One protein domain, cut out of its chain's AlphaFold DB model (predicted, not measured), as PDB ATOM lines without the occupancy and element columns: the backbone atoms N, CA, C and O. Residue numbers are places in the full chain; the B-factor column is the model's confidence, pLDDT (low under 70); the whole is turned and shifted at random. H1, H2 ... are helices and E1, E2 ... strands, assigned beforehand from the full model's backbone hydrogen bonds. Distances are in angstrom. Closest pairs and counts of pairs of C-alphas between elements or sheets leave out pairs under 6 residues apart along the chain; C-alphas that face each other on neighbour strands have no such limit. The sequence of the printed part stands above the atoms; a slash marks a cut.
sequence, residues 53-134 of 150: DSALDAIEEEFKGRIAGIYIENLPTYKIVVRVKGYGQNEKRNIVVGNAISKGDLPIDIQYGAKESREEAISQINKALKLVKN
ATOM      1  N   ASP A  53      12.282  27.694  25.123       93.94
ATOM      2  CA  ASP A  53      13.553  27.499  25.836       93.94
ATOM      3  C   ASP A  53      14.489  26.542  25.091       93.94
ATOM      4  O   ASP A  53      15.656  26.855  24.884       93.94
ATOM      5  N   SER A  54      13.956  25.451  24.537       90.50
ATOM      6  CA  SER A  54      14.748  24.521  23.723       90.50
ATOM      7  C   SER A  54      15.310  25.152  22.444       90.50
ATOM      8  O   SER A  54      16.384  24.769  21.982       90.50
ATOM      9  N   ALA A  55      14.605  26.124  21.859       94.38
ATOM     10  CA  ALA A  55      15.106  26.874  20.716       94.38
ATOM     11  C   ALA A  55      16.187  27.876  21.135       94.38
ATOM     12  O   ALA A  55      17.153  28.048  20.395       94.38
ATOM     13  N   LEU A  56      16.049  28.510  22.305       96.19
ATOM     14  CA  LEU A  56      17.077  29.389  22.863       96.19
ATOM     15  C   LEU A  56      18.371  28.618  23.131       96.19
ATOM     16  O   LEU A  56      19.414  29.043  22.645       96.19
ATOM     17  N   ASP A  57      18.296  27.453  23.774       95.25
ATOM     18  CA  ASP A  57      19.465  26.603  24.032       95.25
ATOM     19  C   ASP A  57      20.186  26.213  22.730       95.25
ATOM     20  O   ASP A  57      21.412  26.280  22.629       95.25
ATOM     21  N   ALA A  58      19.423  25.849  21.693       94.81
ATOM     22  CA  ALA A  58      19.981  25.508  20.386       94.81
ATOM     23  C   ALA A  58      20.665  26.710  19.708       94.81
ATOM     24  O   ALA A  58      21.746  26.563  19.139       94.81
ATOM     25  N   ILE A  59      20.059  27.901  19.786       96.31
ATOM     26  CA  ILE A  59      20.640  29.153  19.277       96.31
ATOM     27  C   ILE A  59      21.928  29.494  20.034       96.31
ATOM     28  O   ILE A  59      22.912  29.904  19.413       96.31
ATOM     29  N   GLU A  60      21.928  29.339  21.358       96.56
ATOM     30  CA  GLU A  60      23.087  29.628  22.199       96.56
ATOM     31  C   GLU A  60      24.278  28.732  21.879       96.56
ATOM     32  O   GLU A  60      25.400  29.231  21.754       96.56
ATOM     33  N   GLU A  61      24.045  27.438  21.670       96.81
ATOM     34  CA  GLU A  61      25.119  26.521  21.299       96.81
ATOM     35  C   GLU A  61      25.590  26.742  19.850       96.81
ATOM     36  O   GLU A  61      26.795  26.734  19.594       96.81
ATOM     37  N   GLU A  62      24.684  27.018  18.904       96.06
ATOM     38  CA  GLU A  62      25.039  27.283  17.499       96.06
ATOM     39  C   GLU A  62      25.900  28.545  17.332       96.06
ATOM     40  O   GLU A  62      26.881  28.545  16.584       96.06
ATOM     41  N   PHE A  63      25.560  29.628  18.039       96.31
ATOM     42  CA  PHE A  63      26.228  30.929  17.915       96.31
ATOM     43  C   PHE A  63      27.164  31.252  19.079       96.31
ATOM     44  O   PHE A  63      27.495  32.419  19.318       96.31
ATOM     45  N   LYS A  64      27.622  30.228  19.795       95.44
ATOM     46  CA  LYS A  64      28.479  30.346  20.975       95.44
ATOM     47  C   LYS A  64      29.658  31.297  20.766       95.44
ATOM     48  O   LYS A  64      30.432  31.177  19.817       95.44
ATOM     49  N   GLY A  65      29.781  32.279  21.661       95.56
ATOM     50  CA  GLY A  65      30.824  33.313  21.613       95.56
ATOM     51  C   GLY A  65      30.665  34.350  20.492       95.56
ATOM     52  O   GLY A  65      31.527  35.209  20.318       95.56
ATOM     53  N   ARG A  66      29.580  34.285  19.713       96.94
ATOM     54  CA  ARG A  66      29.252  35.244  18.650       96.94
ATOM     55  C   ARG A  66      27.913  35.934  18.860       96.94
ATOM     56  O   ARG A  66      27.613  36.854  18.105       96.94
ATOM     57  N   ILE A  67      27.112  35.528  19.840       97.69
ATOM     58  CA  ILE A  67      25.844  36.189  20.147       97.69
ATOM     59  C   ILE A  67      26.126  37.629  20.556       97.69
ATOM     60  O   ILE A  67      26.802  37.878  21.543       97.69
ATOM     61  N   ALA A  68      25.597  38.575  19.792       97.44
ATOM     62  CA  ALA A  68      25.559  39.988  20.138       97.44
ATOM     63  C   ALA A  68      24.257  40.362  20.856       97.44
ATOM     64  O   ALA A  68      24.200  41.380  21.524       97.44
ATOM     65  N   GLY A  69      23.201  39.561  20.735       97.19
ATOM     66  CA  GLY A  69      21.950  39.788  21.451       97.19
ATOM     67  C   GLY A  69      20.856  38.824  21.021       97.19
ATOM     68  O   GLY A  69      20.839  38.386  19.872       97.19
ATOM     69  N   ILE A  70      19.940  38.508  21.930       97.12
ATOM     70  CA  ILE A  70      18.754  37.689  21.683       97.12
ATOM     71  C   ILE A  70      17.569  38.401  22.322       97.12
ATOM     72  O   ILE A  70      17.538  38.628  23.527       97.12
ATOM     73  N   TYR A  71      16.574  38.758  21.521       95.75
ATOM     74  CA  TYR A  71      15.389  39.438  22.026       95.75
ATOM     75  C   TYR A  71      14.141  39.035  21.255       95.75
ATOM     76  O   TYR A  71      14.208  38.472  20.164       95.75
ATOM     77  N   ILE A  72      12.985  39.336  21.836       94.56
ATOM     78  CA  ILE A  72      11.685  39.008  21.258       94.56
ATOM     79  C   ILE A  72      11.105  40.244  20.583       94.56
ATOM     80  O   ILE A  72      11.132  41.350  21.131       94.56
ATOM     81  N   GLU A  73      10.534  40.046  19.402       93.69
ATOM     82  CA  GLU A  73       9.638  41.013  18.781       93.69
ATOM     83  C   GLU A  73       8.227  40.437  18.775       93.69
ATOM     84  O   GLU A  73       7.973  39.408  18.160       93.69
ATOM     85  N   ASN A  74       7.310  41.108  19.473       86.94
ATOM     86  CA  ASN A  74       5.909  40.692  19.580       86.94
ATOM     87  C   ASN A  74       5.040  41.204  18.418       86.94
ATOM     88  O   ASN A  74       3.898  40.778  18.283       86.94
ATOM     89  N   LEU A  75       5.556  42.121  17.587       82.25
ATOM     90  CA  LEU A  75       4.806  42.777  16.512       82.25
ATOM     91  C   LEU A  75       5.636  42.916  15.224       82.25
ATOM     92  O   LEU A  75       6.834  43.189  15.309       82.25
ATOM     93  N   PRO A  76       5.012  42.774  14.033       74.50
ATOM     94  CA  PRO A  76       3.606  42.398  13.806       74.50
ATOM     95  C   PRO A  76       3.306  40.918  14.112       74.50
ATOM     96  O   PRO A  76       2.149  40.538  14.223       74.50
ATOM     97  N   THR A  77       4.336  40.088  14.278       83.38
ATOM     98  CA  THR A  77       4.223  38.664  14.622       83.38
ATOM     99  C   THR A  77       5.304  38.286  15.625       83.38
ATOM    100  O   THR A  77       6.453  38.689  15.435       83.38
ATOM    101  N   TYR A  78       4.954  37.472  16.625       93.31
ATOM    102  CA  TYR A  78       5.897  36.929  17.605       93.31
ATOM    103  C   TYR A  78       7.067  36.202  16.926       93.31
ATOM    104  O   TYR A  78       6.853  35.251  16.168       93.31
ATOM    105  N   LYS A  79       8.294  36.640  17.211       95.94
ATOM    106  CA  LYS A  79       9.536  36.014  16.740       95.94
ATOM    107  C   LYS A  79      10.697  36.281  17.694       95.94
ATOM    108  O   LYS A  79      10.696  37.271  18.429       95.94
ATOM    109  N   ILE A  80      11.721  35.440  17.606       97.38
ATOM    110  CA  ILE A  80      13.025  35.685  18.227       97.38
ATOM    111  C   ILE A  80      13.937  36.353  17.202       97.38
ATOM    112  O   ILE A  80      14.004  35.938  16.049       97.38
ATOM    113  N   VAL A  81      14.659  37.382  17.624       97.62
ATOM    114  CA  VAL A  81      15.724  37.995  16.836       97.62
ATOM    115  C   VAL A  81      17.058  37.683  17.491       97.62
ATOM    116  O   VAL A  81      17.247  37.949  18.678       97.62
ATOM    117  N   VAL A  82      17.984  37.144  16.705       98.06
ATOM    118  CA  VAL A  82      19.339  36.798  17.129       98.06
ATOM    119  C   VAL A  82      20.311  37.686  16.374       98.06
ATOM    120  O   VAL A  82      20.433  37.596  15.156       98.06
ATOM    121  N   ARG A  83      21.024  38.553  17.085       97.69
ATOM    122  CA  ARG A  83      22.098  39.367  16.516       97.69
ATOM    123  C   ARG A  83      23.418  38.644  16.702       97.69
ATOM    124  O   ARG A  83      23.724  38.193  17.803       97.69
ATOM    125  N   VAL A  84      24.207  38.547  15.639       97.94
ATOM    126  CA  VAL A  84      25.427  37.738  15.591       97.94
ATOM    127  C   VAL A  84      26.612  38.588  15.139       97.94
ATOM    128  O   VAL A  84      26.540  39.354  14.174       97.94
ATOM    129  N   LYS A  85      27.734  38.433  15.843       97.06
ATOM    130  CA  LYS A  85      29.023  39.047  15.532       97.06
ATOM    131  C   LYS A  85      29.598  38.495  14.233       97.06
ATOM    132  O   LYS A  85      29.651  37.280  14.016       97.06
ATOM    133  N   GLY A  86      30.156  39.395  13.431       94.50
ATOM    134  CA  GLY A  86      30.873  39.068  12.201       94.50
ATOM    135  C   GLY A  86      29.981  39.070  10.964       94.50
ATOM    136  O   GLY A  86      28.769  39.261  11.042       94.50
ATOM    137  N   TYR A  87      30.611  38.893   9.808       92.19
ATOM    138  CA  TYR A  87      29.939  38.969   8.515       92.19
ATOM    139  C   TYR A  87      29.128  37.703   8.221       92.19
ATOM    140  O   TYR A  87      29.515  36.597   8.605       92.19
ATOM    141  N   GLY A  88      28.009  37.888   7.529       92.25
ATOM    142  CA  GLY A  88      27.081  36.839   7.127       92.25
ATOM    143  C   GLY A  88      25.897  37.437   6.375       92.25
ATOM    144  O   GLY A  88      25.789  38.661   6.257       92.25
ATOM    145  N   GLN A  89      25.033  36.578   5.847       95.31
ATOM    146  CA  GLN A  89      23.761  36.991   5.257       95.31
ATOM    147  C   GLN A  89      22.670  36.853   6.307       95.31
ATOM    148  O   GLN A  89      22.656  35.878   7.046       95.31
ATOM    149  N   ASN A  90      21.768  37.828   6.389       96.94
ATOM    150  CA  ASN A  90      20.646  37.723   7.314       96.94
ATOM    151  C   ASN A  90      19.731  36.579   6.884       96.94
ATOM    152  O   ASN A  90      19.385  36.456   5.709       96.94
ATOM    153  N   GLU A  91      19.309  35.782   7.855       96.19
ATOM    154  CA  GLU A  91      18.532  34.573   7.618       96.19
ATOM    155  C   GLU A  91      17.226  34.627   8.399       96.19
ATOM    156  O   GLU A  91      17.149  35.190   9.492       96.19
ATOM    157  N   LYS A  92      16.187  34.025   7.828       96.75
ATOM    158  CA  LYS A  92      14.917  33.794   8.510       96.75
ATOM    159  C   LYS A  92      14.627  32.312   8.461       96.75
ATOM    160  O   LYS A  92      14.634  31.724   7.381       96.75
ATOM    161  N   ARG A  93      14.369  31.714   9.616       95.50
ATOM    162  CA  ARG A  93      14.056  30.289   9.723       95.50
ATOM    163  C   ARG A  93      13.025  30.045  10.808       95.50
ATOM    164  O   ARG A  93      12.766  30.914  11.632       95.50
ATOM    165  N   ASN A  94      12.468  28.843  10.813       95.62
ATOM    166  CA  ASN A  94      11.581  28.384  11.869       95.62
ATOM    167  C   ASN A  94      12.240  27.229  12.621       95.62
ATOM    168  O   ASN A  94      12.857  26.364  11.996       95.62
ATOM    169  N   ILE A  95      12.084  27.203  13.942       94.19
ATOM    170  CA  ILE A  95      12.392  26.033  14.769       94.19
ATOM    171  C   ILE A  95      11.079  25.471  15.304       94.19
ATOM    172  O   ILE A  95      10.238  26.209  15.810       94.19
ATOM    173  N   VAL A  96      10.902  24.157  15.189       94.19
ATOM    174  CA  VAL A  96       9.729  23.478  15.741       94.19
ATOM    175  C   VAL A  96       9.871  23.408  17.259       94.19
ATOM    176  O   VAL A  96      10.818  22.810  17.767       94.19
ATOM    177  N   VAL A  97       8.910  23.984  17.974       93.62
ATOM    178  CA  VAL A  97       8.820  23.971  19.439       93.62
ATOM    179  C   VAL A  97       7.523  23.316  19.904       93.62
ATOM    180  O   VAL A  97       6.578  23.155  19.129       93.62
ATOM    181  N   GLY A  98       7.465  22.939  21.180       91.06
ATOM    182  CA  GLY A  98       6.325  22.248  21.779       91.06
ATOM    183  C   GLY A  98       6.623  20.789  22.110       91.06
ATOM    184  O   GLY A  98       7.776  20.373  22.222       91.06
ATOM    185  N   ASN A  99       5.566  20.002  22.283       85.19
ATOM    186  CA  ASN A  99       5.650  18.597  22.671       85.19
ATOM    187  C   ASN A  99       5.115  17.673  21.560       85.19
ATOM    188  O   ASN A  99       4.787  18.103  20.455       85.19
ATOM    189  N   ALA A 100       5.043  16.368  21.833       82.38
ATOM    190  CA  ALA A 100       4.561  15.386  20.858       82.38
ATOM    191  C   ALA A 100       3.096  15.603  20.423       82.38
ATOM    192  O   ALA A 100       2.717  15.148  19.347       82.38
ATOM    193  N   ILE A 101       2.291  16.282  21.244       82.44
ATOM    194  CA  ILE A 101       0.843  16.449  21.065       82.44
ATOM    195  C   ILE A 101       0.523  17.793  20.396       82.44
ATOM    196  O   ILE A 101      -0.394  17.870  19.584       82.44
ATOM    197  N   SER A 102       1.285  18.843  20.706       87.56
ATOM    198  CA  SER A 102       1.124  20.179  20.133       87.56
ATOM    199  C   SER A 102       2.479  20.761  19.752       87.56
ATOM    200  O   SER A 102       3.379  20.850  20.590       87.56
ATOM    201  N   LYS A 103       2.603  21.169  18.488       92.50
ATOM    202  CA  LYS A 103       3.817  21.745  17.907       92.50
ATOM    203  C   LYS A 103       3.516  23.106  17.302       92.50
ATOM    204  O   LYS A 103       2.429  23.325  16.771       92.50
ATOM    205  N   GLY A 104       4.501  23.991  17.339       92.44
ATOM    206  CA  GLY A 104       4.449  25.290  16.686       92.44
ATOM    207  C   GLY A 104       5.776  25.627  16.030       92.44
ATOM    208  O   GLY A 104       6.836  25.272  16.536       92.44
ATOM    209  N   ASP A 105       5.704  26.331  14.910       94.56
ATOM    210  CA  ASP A 105       6.874  26.883  14.239       94.56
ATOM    211  C   ASP A 105       7.215  28.234  14.864       94.56
ATOM    212  O   ASP A 105       6.466  29.204  14.703       94.56
ATOM    213  N   LEU A 106       8.327  28.279  15.598       95.94
ATOM    214  CA  LEU A 106       8.874  29.485  16.204       95.94
ATOM    215  C   LEU A 106       9.733  30.239  15.181       95.94
ATOM    216  O   LEU A 106      10.799  29.730  14.814       95.94
ATOM    217  N   PRO A 107       9.321  31.439  14.734       97.06
ATOM    218  CA  PRO A 107      10.103  32.214  13.783       97.06
ATOM    219  C   PRO A 107      11.340  32.816  14.444       97.06
ATOM    220  O   PRO A 107      11.265  33.384  15.538       97.06
ATOM    221  N   ILE A 108      12.471  32.717  13.750       97.50
ATOM    222  CA  ILE A 108      13.765  33.248  14.169       97.50
ATOM    223  C   ILE A 108      14.363  34.067  13.026       97.50
ATOM    224  O   ILE A 108      14.574  33.555  11.924       97.50
ATOM    225  N   ASP A 109      14.680  35.327  13.323       97.31
ATOM    226  CA  ASP A 109      15.410  36.232  12.439       97.31
ATOM    227  C   ASP A 109      16.863  36.344  12.922       97.31
ATOM    228  O   ASP A 109      17.134  36.882  13.997       97.31
ATOM    229  N   ILE A 110      17.808  35.873  12.114       97.88
ATOM    230  CA  ILE A 110      19.244  35.949  12.386       97.88
ATOM    231  C   ILE A 110      19.813  37.161  11.653       97.88
ATOM    232  O   ILE A 110      19.691  37.294  10.433       97.88
ATOM    233  N   GLN A 111      20.439  38.055  12.408       97.44
ATOM    234  CA  GLN A 111      20.991  39.312  11.925       97.44
ATOM    235  C   GLN A 111      22.502  39.337  12.142       97.44
ATOM    236  O   GLN A 111      22.976  39.451  13.274       97.44
ATOM    237  N   TYR A 112      23.263  39.257  11.058       96.88
ATOM    238  CA  TYR A 112      24.721  39.346  11.096       96.88
ATOM    239  C   TYR A 112      25.196  40.802  11.044       96.88
ATOM    240  O   TYR A 112      24.426  41.735  10.820       96.88
ATOM    241  N   GLY A 113      26.500  41.001  11.236       95.31
ATOM    242  CA  GLY A 113      27.144  42.307  11.126       95.31
ATOM    243  C   GLY A 113      27.300  43.050  12.451       95.31
ATOM    244  O   GLY A 113      27.735  44.203  12.446       95.31
ATOM    245  N   ALA A 114      27.005  42.419  13.592       96.12
ATOM    246  CA  ALA A 114      27.376  43.004  14.875       96.12
ATOM    247  C   ALA A 114      28.909  43.083  14.998       96.12
ATOM    248  O   ALA A 114      29.640  42.189  14.555       96.12
ATOM    249  N   LYS A 115      29.399  44.181  15.584       93.38
ATOM    250  CA  LYS A 115      30.841  44.443  15.728       93.38
ATOM    251  C   LYS A 115      31.479  43.577  16.813       93.38
ATOM    252  O   LYS A 115      32.618  43.141  16.661       93.38
ATOM    253  N   GLU A 116      30.735  43.316  17.876       94.12
ATOM    254  CA  GLU A 116      31.177  42.575  19.052       94.12
ATOM    255  C   GLU A 116      30.076  41.638  19.556       94.12
ATOM    256  O   GLU A 116      28.917  41.765  19.149       94.12
ATOM    257  N   SER A 117      30.451  40.680  20.403       96.75
ATOM    258  CA  SER A 117      29.507  39.822  21.116       96.75
ATOM    259  C   SER A 117      28.966  40.527  22.366       96.75
ATOM    260  O   SER A 117      29.527  41.512  22.850       96.75
ATOM    261  N   ARG A 118      27.879  39.994  22.922       95.62
ATOM    262  CA  ARG A 118      27.259  40.433  24.173       95.62
ATOM    263  C   ARG A 118      28.279  40.406  25.312       95.62
ATOM    264  O   ARG A 118      28.357  41.346  26.097       95.62
ATOM    265  N   GLU A 119      29.084  39.351  25.397       94.94
ATOM    266  CA  GLU A 119      30.096  39.176  26.445       94.94
ATOM    267  C   GLU A 119      31.205  40.228  26.337       94.94
ATOM    268  O   GLU A 119      31.647  40.780  27.349       94.94
ATOM    269  N   GLU A 120      31.637  40.533  25.111       95.50
ATOM    270  CA  GLU A 120      32.606  41.594  24.839       95.50
ATOM    271  C   GLU A 120      32.042  42.957  25.255       95.50
ATOM    272  O   GLU A 120      32.679  43.658  26.048       95.50
ATOM    273  N   ALA A 121      30.816  43.279  24.834       94.31
ATOM    274  CA  ALA A 121      30.157  44.540  25.163       94.31
ATOM    275  C   ALA A 121      29.974  44.715  26.680       94.31
ATOM    276  O   ALA A 121      30.356  45.741  27.251       94.31
ATOM    277  N   ILE A 122      29.479  43.684  27.374       94.25
ATOM    278  CA  ILE A 122      29.324  43.690  28.837       94.25
ATOM    279  C   ILE A 122      30.680  43.874  29.532       94.25
ATOM    280  O   ILE A 122      30.783  44.608  30.519       94.25
ATOM    281  N   SER A 123      31.745  43.250  29.024       94.44
ATOM    282  CA  SER A 123      33.100  43.436  29.554       94.44
ATOM    283  C   SER A 123      33.570  44.888  29.422       94.44
ATOM    284  O   SER A 123      34.126  45.446  30.374       94.44
ATOM    285  N   GLN A 124      33.308  45.535  28.282       92.25
ATOM    286  CA  GLN A 124      33.628  46.950  28.069       92.25
ATOM    287  C   GLN A 124      32.816  47.870  28.989       92.25
ATOM    288  O   GLN A 124      33.394  48.723  29.668       92.25
ATOM    289  N   ILE A 125      31.506  47.638  29.096       92.31
ATOM    290  CA  ILE A 125      30.606  48.369  29.996       92.31
ATOM    291  C   ILE A 125      31.095  48.277  31.443       92.31
ATOM    292  O   ILE A 125      31.209  49.291  32.132       92.31
ATOM    293  N   ASN A 126      31.461  47.081  31.903       91.94
ATOM    294  CA  ASN A 126      31.952  46.875  33.264       91.94
ATOM    295  C   ASN A 126      33.273  47.607  33.535       91.94
ATOM    296  O   ASN A 126      33.481  48.118  34.639       91.94
ATOM    297  N   LYS A 127      34.172  47.687  32.545       92.62
ATOM    298  CA  LYS A 127      35.406  48.482  32.652       92.62
ATOM    299  C   LYS A 127      35.091  49.974  32.750       92.62
ATOM    300  O   LYS A 127      35.628  50.638  33.634       92.62
ATOM    301  N   ALA A 128      34.194  50.481  31.906       90.00
ATOM    302  CA  ALA A 128      33.772  51.877  31.938       90.00
ATOM    303  C   ALA A 128      33.100  52.231  33.274       90.00
ATOM    304  O   ALA A 128      33.469  53.212  33.917       90.00
ATOM    305  N   LEU A 129      32.189  51.385  33.762       90.31
ATOM    306  CA  LEU A 129      31.478  51.602  35.020       90.31
ATOM    307  C   LEU A 129      32.430  51.726  36.220       90.31
ATOM    308  O   LEU A 129      32.201  52.561  37.095       90.31
ATOM    309  N   LYS A 130      33.515  50.940  36.258       89.75
ATOM    310  CA  LYS A 130      34.546  51.046  37.307       89.75
ATOM    311  C   LYS A 130      35.226  52.416  37.331       89.75
ATOM    312  O   LYS A 130      35.552  52.898  38.409       89.75
ATOM    313  N   LEU A 131      35.427  53.040  36.172       89.06
ATOM    314  CA  LEU A 131      36.034  54.368  36.071       89.06
ATOM    315  C   LEU A 131      35.037  55.464  36.460       89.06
ATOM    316  O   LEU A 131      35.369  56.366  37.223       89.06
ATOM    317  N   VAL A 132      33.806  55.367  35.959       89.06
ATOM    318  CA  VAL A 132      32.786  56.417  36.095       89.06
ATOM    319  C   VAL A 132      32.230  56.507  37.525       89.06
ATOM    320  O   VAL A 132      31.942  57.607  37.994       89.06
ATOM    321  N   LYS A 133      32.160  55.388  38.264       88.00
ATOM    322  CA  LYS A 133      31.710  55.358  39.674       88.00
ATOM    323  C   LYS A 133      32.533  56.237  40.622       88.00
ATOM    324  O   LYS A 133      32.030  56.613  41.674       88.00
ATOM    325  N   ASN A 134      33.764  56.586  40.252       86.00
ATOM    326  CA  ASN A 134      34.604  57.485  41.046       86.00
ATOM    327  C   ASN A 134      34.209  58.964  40.903       86.00
ATOM    328  O   ASN A 134      34.631  59.779  41.715       86.00
TER     329      ASN A 134
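Overview. This is residues 53 to 134 of the 150 residues of an uncharacterized protein of Acinetobacter sp. 1475718 (UniProt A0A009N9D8). A strongly twisted sheet of two hairpins side by side, E1 with E2 and E3 with E4, has H1 packed over one face, and residues 122 to 134, mostly H2, stick out as a long arm. H1 and the sheet make two layers, a helix on one face of a sheet. The printed part has 82 residues with H1, E1, E2, E3, E4 and H2 along the chain; the sheet, of order E1 E2 E4 E3, is mixed, and so is the class, helices and strands. The whole is loose, with a radius of gyration of the C-alphas of 15.7 A and spans of 56 by 27 by 26 A.

Arrangement. The inner strands E2, residues 79 to 85, and E4, residues 103 to 114, are parallel neighbours, with N 82 and O 109 at 2.9 A. Edge strand E1, residues 67 to 73, forms an antiparallel hairpin with E2, with N 71 and O 81 at 3.0 A. Edge strand E3, residues 91 to 98, forms one with E4, with N 95 and O 106 at 3.0 A. H1, residues 53 to 62, is on the sheet; its closest C-alphas to E3 are those of Ala 55 and Ile 95, 6.6 A apart. H2, residues 118 to 132, only grazes the sheet with residues 118 to 121; the C-alphas of Ala 68 in E1 and Arg 118, the closest, are 4.4 A apart. H1 and H2 are apart. Every O i to N i+4 pair is within hydrogen-bond range in H1, and 10 of 11 in H2.

Along the chain. H1 begins at C-alpha 53 (13.553, 27.499, 25.836). E4 is 31.9 A long, E3 22.4 A and H2 20.7 A, ending at C-alpha 132 (32.786, 56.417, 36.095).

Size, cuts and confidence. The C-alphas farthest apart, of Ile 101 and Asn 134, are 56.8 A apart. The printed part has no cut, its links are tight, and no printed residue is under 70 in pLDDT.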